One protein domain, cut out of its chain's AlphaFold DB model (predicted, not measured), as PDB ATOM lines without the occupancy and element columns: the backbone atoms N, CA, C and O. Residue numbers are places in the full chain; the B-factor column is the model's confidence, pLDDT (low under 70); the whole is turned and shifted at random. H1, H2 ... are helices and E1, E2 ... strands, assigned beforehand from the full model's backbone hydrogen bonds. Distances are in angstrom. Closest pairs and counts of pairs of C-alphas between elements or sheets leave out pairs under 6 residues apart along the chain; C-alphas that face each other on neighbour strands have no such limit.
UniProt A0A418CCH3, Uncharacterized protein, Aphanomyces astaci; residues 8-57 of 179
ATOM      1  N   PHE A   8     -33.255  -4.023  31.978       52.84
ATOM      2  CA  PHE A   8     -32.240  -4.991  32.390       52.84
ATOM      3  C   PHE A   8     -31.318  -5.458  31.254       52.84
ATOM      4  O   PHE A   8     -30.237  -5.968  31.522       52.84
ATOM      5  N   ALA A   9     -31.715  -5.271  29.989       52.53
ATOM      6  CA  ALA A   9     -30.928  -5.716  28.835       52.53
ATOM      7  C   ALA A   9     -29.610  -4.935  28.642       52.53
ATOM      8  O   ALA A   9     -28.720  -5.415  27.949       52.53
ATOM      9  N   ALA A  10     -29.482  -3.748  29.246       59.34
ATOM     10  CA  ALA A  10     -28.296  -2.902  29.110       59.34
ATOM     11  C   ALA A  10     -27.191  -3.204  30.142       59.34
ATOM     12  O   ALA A  10     -26.026  -2.965  29.849       59.34
ATOM     13  N   ALA A  11     -27.543  -3.722  31.328       63.03
ATOM     14  CA  ALA A  11     -26.590  -3.919  32.427       63.03
ATOM     15  C   ALA A  11     -25.832  -5.257  32.352       63.03
ATOM     16  O   ALA A  11     -24.706  -5.362  32.828       63.03
ATOM     17  N   ASP A  12     -26.438  -6.287  31.754       66.00
ATOM     18  CA  ASP A  12     -25.814  -7.600  31.571       66.00
ATOM     19  C   ASP A  12     -26.165  -8.157  30.179       66.00
ATOM     20  O   ASP A  12     -27.267  -8.683  29.992       66.00
ATOM     21  N   PRO A  13     -25.242  -8.075  29.200       66.94
ATOM     22  CA  PRO A  13     -25.448  -8.599  27.850       66.94
ATOM     23  C   PRO A  13     -25.722 -10.111  27.810       66.94
ATOM     24  O   PRO A  13     -26.282 -10.602  26.832       66.94
ATOM     25  N   GLY A  14     -25.307 -10.854  28.846       70.69
ATOM     26  CA  GLY A  14     -25.458 -12.308  28.936       70.69
ATOM     27  C   GLY A  14     -26.639 -12.779  29.786       70.69
ATOM     28  O   GLY A  14     -27.061 -13.922  29.630       70.69
ATOM     29  N   ARG A  15     -27.178 -11.928  30.670       73.69
ATOM     30  CA  ARG A  15     -28.268 -12.237  31.623       73.69
ATOM     31  C   ARG A  15     -28.101 -13.580  32.355       73.69
ATOM     32  O   ARG A  15     -29.080 -14.276  32.615       73.69
ATOM     33  N   TYR A  16     -26.867 -13.951  32.694       83.19
ATOM     34  CA  TYR A  16     -26.590 -15.177  33.456       83.19
ATOM     35  C   TYR A  16     -26.689 -14.951  34.970       83.19
ATOM     36  O   TYR A  16     -26.816 -15.909  35.735       83.19
ATOM     37  N   GLY A  17     -26.615 -13.695  35.421       83.69
ATOM     38  CA  GLY A  17     -26.777 -13.330  36.825       83.69
ATOM     39  C   GLY A  17     -28.241 -13.268  37.270       83.69
ATOM     40  O   GLY A  17     -29.150 -13.079  36.471       83.69
ATOM     41  N   ILE A  18     -28.467 -13.350  38.585       89.00
ATOM     42  CA  ILE A  18     -29.783 -13.137  39.230       89.00
ATOM     43  C   ILE A  18     -30.010 -11.672  39.663       89.00
ATOM     44  O   ILE A  18     -30.925 -11.361  40.422       89.00
ATOM     45  N   GLY A  19     -29.158 -10.756  39.205       88.25
ATOM     46  CA  GLY A  19     -29.204  -9.323  39.483       88.25
ATOM     47  C   GLY A  19     -27.942  -8.629  38.973       88.25
ATOM     48  O   GLY A  19     -27.092  -9.268  38.356       88.25
ATOM     49  N   TYR A  20     -27.806  -7.341  39.263       85.25
ATOM     50  CA  TYR A  20     -26.696  -6.494  38.825       85.25
ATOM     51  C   TYR A  20     -26.317  -5.485  39.910       85.25
ATOM     52  O   TYR A  20     -27.112  -5.190  40.805       85.25
ATOM     53  N   PHE A  21     -25.100  -4.951  39.844       87.56
ATOM     54  CA  PHE A  21     -24.643  -3.895  40.745       87.56
ATOM     55  C   PHE A  21     -24.781  -2.526  40.082       87.56
ATOM     56  O   PHE A  21     -24.689  -2.405  38.867       87.56
ATOM     57  N   THR A  22     -25.033  -1.501  40.891       84.38
ATOM     58  CA  THR A  22     -25.080  -0.098  40.465       84.38
ATOM     59  C   THR A  22     -24.405   0.791  41.502       84.38
ATOM     60  O   THR A  22     -24.568   0.521  42.695       84.38
ATOM     61  N   PRO A  23     -23.733   1.877  41.097       86.25
ATOM     62  CA  PRO A  23     -23.397   2.253  39.715       86.25
ATOM     63  C   PRO A  23     -22.306   1.349  39.100       86.25
ATOM     64  O   PRO A  23     -21.629   0.629  39.825       86.25
ATOM     65  N   ASP A  24     -22.122   1.394  37.775       79.44
ATOM     66  CA  ASP A  24     -21.147   0.547  37.050       79.44
ATOM     67  C   ASP A  24     -19.686   0.790  37.475       79.44
ATOM     68  O   ASP A  24     -18.823  -0.061  37.278       79.44
ATOM     69  N   ASN A  25     -19.403   1.958  38.058       84.06
ATOM     70  CA  ASN A  25     -18.088   2.347  38.569       84.06
ATOM     71  C   ASN A  25     -17.937   2.127  40.083       84.06
ATOM     72  O   ASN A  25     -17.076   2.751  40.701       84.06
ATOM     73  N   CYS A  26     -18.795   1.313  40.693       84.00
ATOM     74  CA  CYS A  26     -18.690   1.045  42.114       84.00
ATOM     75  C   CYS A  26     -17.408   0.246  42.419       84.00
ATOM     76  O   CYS A  26     -17.057  -0.695  41.707       84.00
ATOM     77  N   ASP A  27     -16.685   0.648  43.463       84.88
ATOM     78  CA  ASP A  27     -15.355   0.122  43.809       84.88
ATOM     79  C   ASP A  27     -15.298  -0.471  45.227       84.88
ATOM     80  O   ASP A  27     -14.232  -0.867  45.686       84.88
ATOM     81  N   HIS A  28     -16.449  -0.549  45.906       76.50
ATOM     82  CA  HIS A  28     -16.607  -1.007  47.293       76.50
ATOM     83  C   HIS A  28     -15.842  -0.196  48.363       76.50
ATOM     84  O   HIS A  28     -15.973  -0.519  49.541       76.50
ATOM     85  N   GLU A  29     -15.131   0.872  47.990       79.69
ATOM     86  CA  GLU A  29     -14.299   1.696  48.882       79.69
ATOM     87  C   GLU A  29     -14.786   3.154  48.903       79.69
ATOM     88  O   GLU A  29     -15.159   3.681  49.950       79.69
ATOM     89  N   GLY A  30     -14.831   3.811  47.739       80.94
ATOM     90  CA  GLY A  30     -15.265   5.200  47.573       80.94
ATOM     91  C   GLY A  30     -16.684   5.347  47.020       80.94
ATOM     92  O   GLY A  30     -17.366   6.330  47.317       80.94
ATOM     93  N   VAL A  31     -17.160   4.370  46.242       84.44
ATOM     94  CA  VAL A  31     -18.494   4.348  45.632       84.44
ATOM     95  C   VAL A  31     -19.207   3.046  46.019       84.44
ATOM     96  O   VAL A  31     -18.839   1.967  45.540       84.44
ATOM     97  N   PRO A  32     -20.247   3.103  46.876       86.69
ATOM     98  CA  PRO A  32     -20.913   1.903  47.366       86.69
ATOM     99  C   PRO A  32     -21.684   1.190  46.248       86.69
ATOM    100  O   PRO A  32     -22.538   1.779  45.584       86.69
ATOM    101  N   CYS A  33     -21.428  -0.109  46.083       89.06
ATOM    102  CA  CYS A  33     -22.175  -0.960  45.162       89.06
ATOM    103  C   CYS A  33     -23.555  -1.312  45.737       89.06
ATOM    104  O   CYS A  33     -23.669  -2.031  46.731       89.06
ATOM    105  N   LYS A  34     -24.627  -0.879  45.073       89.69
ATOM    106  CA  LYS A  34     -26.002  -1.309  45.345       89.69
ATOM    107  C   LYS A  34     -26.380  -2.474  44.437       89.69
ATOM    108  O   LYS A  34     -26.410  -2.326  43.217       89.69
ATOM    109  N   TYR A  35     -26.720  -3.609  45.041       89.12
ATOM    110  CA  TYR A  35     -27.219  -4.778  44.321       89.12
ATOM    111  C   TYR A  35     -28.715  -4.653  44.007       89.12
ATOM    112  O   TYR A  35     -29.546  -4.551  44.914       89.12
ATOM    113  N   ASN A  36     -29.063  -4.703  42.726       87.06
ATOM    114  CA  ASN A  36     -30.431  -4.737  42.229       87.06
ATOM    115  C   ASN A  36     -30.759  -6.154  41.760       87.06
ATOM    116  O   ASN A  36     -30.091  -6.717  40.894       87.06
ATOM    117  N   LYS A  37     -31.802  -6.738  42.348       89.75
ATOM    118  CA  LYS A  37     -32.228  -8.111  42.065       89.75
ATOM    119  C   LYS A  37     -33.028  -8.161  40.771       89.75
ATOM    120  O   LYS A  37     -33.920  -7.335  40.574       89.75
ATOM    121  N   TYR A  38     -32.770  -9.166  39.946       86.94
ATOM    122  CA  TYR A  38     -33.707  -9.547  38.900       86.94
ATOM    123  C   TYR A  38     -34.815 -10.453  39.473       86.94
ATOM    124  O   TYR A  38     -34.635 -11.033  40.550       86.94
ATOM    125  N   PRO A  39     -35.959 -10.606  38.783       85.25
ATOM    126  CA  PRO A  39     -37.023 -11.531  39.195       85.25
ATOM    127  C   PRO A  39     -36.548 -12.987  39.363       85.25
ATOM    128  O   PRO A  39     -37.059 -13.730  40.199       85.25
ATOM    129  N   GLU A  40     -35.518 -13.394  38.624       86.94
ATOM    130  CA  GLU A  40     -34.881 -14.707  38.714       86.94
ATOM    131  C   GLU A  40     -34.326 -14.986  40.117       86.94
ATOM    132  O   GLU A  40     -34.311 -16.138  40.549       86.94
ATOM    133  N   PHE A  41     -33.950 -13.948  40.876       90.94
ATOM    134  CA  PHE A  41     -33.527 -14.087  42.269       90.94
ATOM    135  C   PHE A  41     -34.628 -14.702  43.137       90.94
ATOM    136  O   PHE A  41     -34.359 -15.598  43.937       90.94
ATOM    137  N   THR A  42     -35.870 -14.228  43.001       91.25
ATOM    138  CA  THR A  42     -36.988 -14.731  43.809       91.25
ATOM    139  C   THR A  42     -37.392 -16.132  43.376       91.25
ATOM    140  O   THR A  42     -37.587 -16.989  44.233       91.25
ATOM    141  N   PHE A  43     -37.405 -16.405  42.068       90.62
ATOM    142  CA  PHE A  43     -37.712 -17.745  41.557       90.62
ATOM    143  C   PHE A  43     -36.696 -18.786  42.029       90.62
ATOM    144  O   PHE A  43     -37.074 -19.865  42.483       90.62
ATOM    145  N   LEU A  44     -35.407 -18.444  41.984       90.81
ATOM    146  CA  LEU A  44     -34.350 -19.316  42.473       90.81
ATOM    147  C   LEU A  44     -34.446 -19.513  43.991       90.81
ATOM    148  O   LEU A  44     -34.322 -20.638  44.470       90.81
ATOM    149  N   ALA A  45     -34.715 -18.447  44.751       92.00
ATOM    150  CA  ALA A  45     -34.891 -18.537  46.199       92.00
ATOM    151  C   ALA A  45     -36.056 -19.459  46.587       92.00
ATOM    152  O   ALA A  45     -35.927 -20.246  47.524       92.00
ATOM    153  N   ASP A  46     -37.173 -19.402  45.866       93.38
ATOM    154  CA  ASP A  46     -38.322 -20.268  46.127       93.38
ATOM    155  C   ASP A  46     -38.044 -21.724  45.734       93.38
ATOM    156  O   ASP A  46     -38.386 -22.636  46.489       93.38
ATOM    157  N   ALA A  47     -37.326 -21.962  44.635       92.25
ATOM    158  CA  ALA A  47     -36.855 -23.299  44.272       92.25
ATOM    159  C   ALA A  47     -35.883 -23.889  45.314       92.25
ATOM    160  O   ALA A  47     -35.958 -25.071  45.653       92.25
ATOM    161  N   PHE A  48     -34.993 -23.077  45.889       90.44
ATOM    162  CA  PHE A  48     -34.099 -23.539  46.954       90.44
ATOM    163  C   PHE A  48     -34.844 -23.900  48.241       90.44
ATOM    164  O   PHE A  48     -34.430 -24.834  48.923       90.44
ATOM    165  N   LYS A  49     -35.965 -23.238  48.560       92.50
ATOM    166  CA  LYS A  49     -36.800 -23.600  49.723       92.50
ATOM    167  C   LYS A  49     -37.494 -24.954  49.558       92.50
ATOM    168  O   LYS A  49     -37.741 -25.627  50.554       92.50
ATOM    169  N   THR A  50     -37.824 -25.355  48.329       91.44
ATOM    170  CA  THR A  50     -38.468 -26.651  48.042       91.44
ATOM    171  C   THR A  50     -37.461 -27.777  47.812       91.44
ATOM    172  O   THR A  50     -37.822 -28.954  47.869       91.44
ATOM    173  N   THR A  51     -36.189 -27.439  47.583       90.56
ATOM    174  CA  THR A  51     -35.129 -28.420  47.356       90.56
ATOM    175  C   THR A  51     -34.828 -29.165  48.650       90.56
ATOM    176  O   THR A  51     -34.251 -28.631  49.596       90.56
ATOM    177  N   LYS A  52     -35.212 -30.442  48.689       87.69
ATOM    178  CA  LYS A  52     -34.949 -31.304  49.838       87.69
ATOM    179  C   LYS A  52     -33.441 -31.580  49.958       87.69
ATOM    180  O   LYS A  52     -32.836 -32.021  48.977       87.69
ATOM    181  N   PRO A  53     -32.832 -31.390  51.142       84.31
ATOM    182  CA  PRO A  53     -31.434 -31.744  51.351       84.31
ATOM    183  C   PRO A  53     -31.217 -33.246  51.147       84.31
ATOM    184  O   PRO A  53     -32.076 -34.071  51.474       84.31
ATOM    185  N   SER A  54     -30.056 -33.610  50.601       83.62
ATOM    186  CA  SER A  54     -29.670 -35.009  50.437       83.62
ATOM    187  C   SER A  54     -29.613 -35.719  51.792       83.62
ATOM    188  O   SER A  54     -29.155 -35.161  52.785       83.62
ATOM    189  N   THR A  55     -30.049 -36.976  51.830       84.06
ATOM    190  CA  THR A  55     -30.036 -37.812  53.043       84.06
ATOM    191  C   THR A  55     -28.702 -38.525  53.273       84.06
ATOM    192  O   THR A  55     -28.505 -39.146  54.314       84.06
ATOM    193  N   ILE A  56     -27.788 -38.461  52.303       87.19
ATOM    194  CA  ILE A  56     -26.488 -39.128  52.351       87.19
ATOM    195  C   ILE A  56     -25.497 -38.263  53.128       87.19
ATOM    196  O   ILE A  56     -25.259 -37.108  52.784       87.19
ATOM    197  N   ASN A  57     -24.886 -38.847  54.155       84.31
ATOM    198  CA  ASN A  57     -23.780 -38.250  54.889       84.31
ATOM    199  C   ASN A  57     -22.447 -38.786  54.338       84.31
ATOM    200  O   ASN A  57     -22.383 -39.914  53.848       84.31
TER     201      ASN A  57
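Overview. This is residues 8 to 57 of the 179 residues of an uncharacterized protein of Aphanomyces astaci (UniProt A0A418CCH3). A small two-stranded hairpin, E1 and E2, continues at the end of E2 into a single helix, H1, and the hairpin and helix with the tail after it make one elongated shape. The far part of H1 and the tail, residues 45 to 57, stick out free, while the wide loop of residues 23 to 33 joins the strands at the other end. The printed part has 50 residues, with E1, E2 and H1 in that order; the sheet E1 - E2 is antiparallel. The class is mixed, helices and strands, though under half of the residues are in named elements. The whole is extended, with a radius of gyration of the C-alphas of 15.4 A and spans of 45 by 26 by 15 A.

Arrangement. E1, residues 19 to 22, and E2, residues 34 to 37, form an antiparallel hairpin, with 156 degrees between their directions. N 20 and O 36 are 2.9 A apart and N 34 and O 22 are 2.8 A apart, both within hydrogen-bond range. The C-alphas of Gly 19 and Lys 37 face each other at 4.2 A. H1, residues 39 to 50, follows E2 by a tight link of 1 residue. The closest C-alphas of E1 and H1, those of Gly 19 and Phe 41, are 7.0 A apart. In H1 every O i to N i+4 pair is within hydrogen-bond range.

Along the chain. E1 begins at C-alpha 19, (-29.204, -9.323, 39.483), and measures 10.2 A from first to last C-alpha. E2 measures 9.8 A and ends at C-alpha 37, (-32.228, -8.111, 42.065). H1 measures 17.6 A and ends at C-alpha 50, (-38.468, -26.651, 48.042).

Size, cuts and confidence. The two C-alphas farthest apart, those of Gly 30 and Ile 56, are 46.0 A apart. The printed part has no cut. The link from E1 to E2 is long, with 11 residues. The mean pLDDT of the printed part is 83.1, and residues 8 to 13 are under 70.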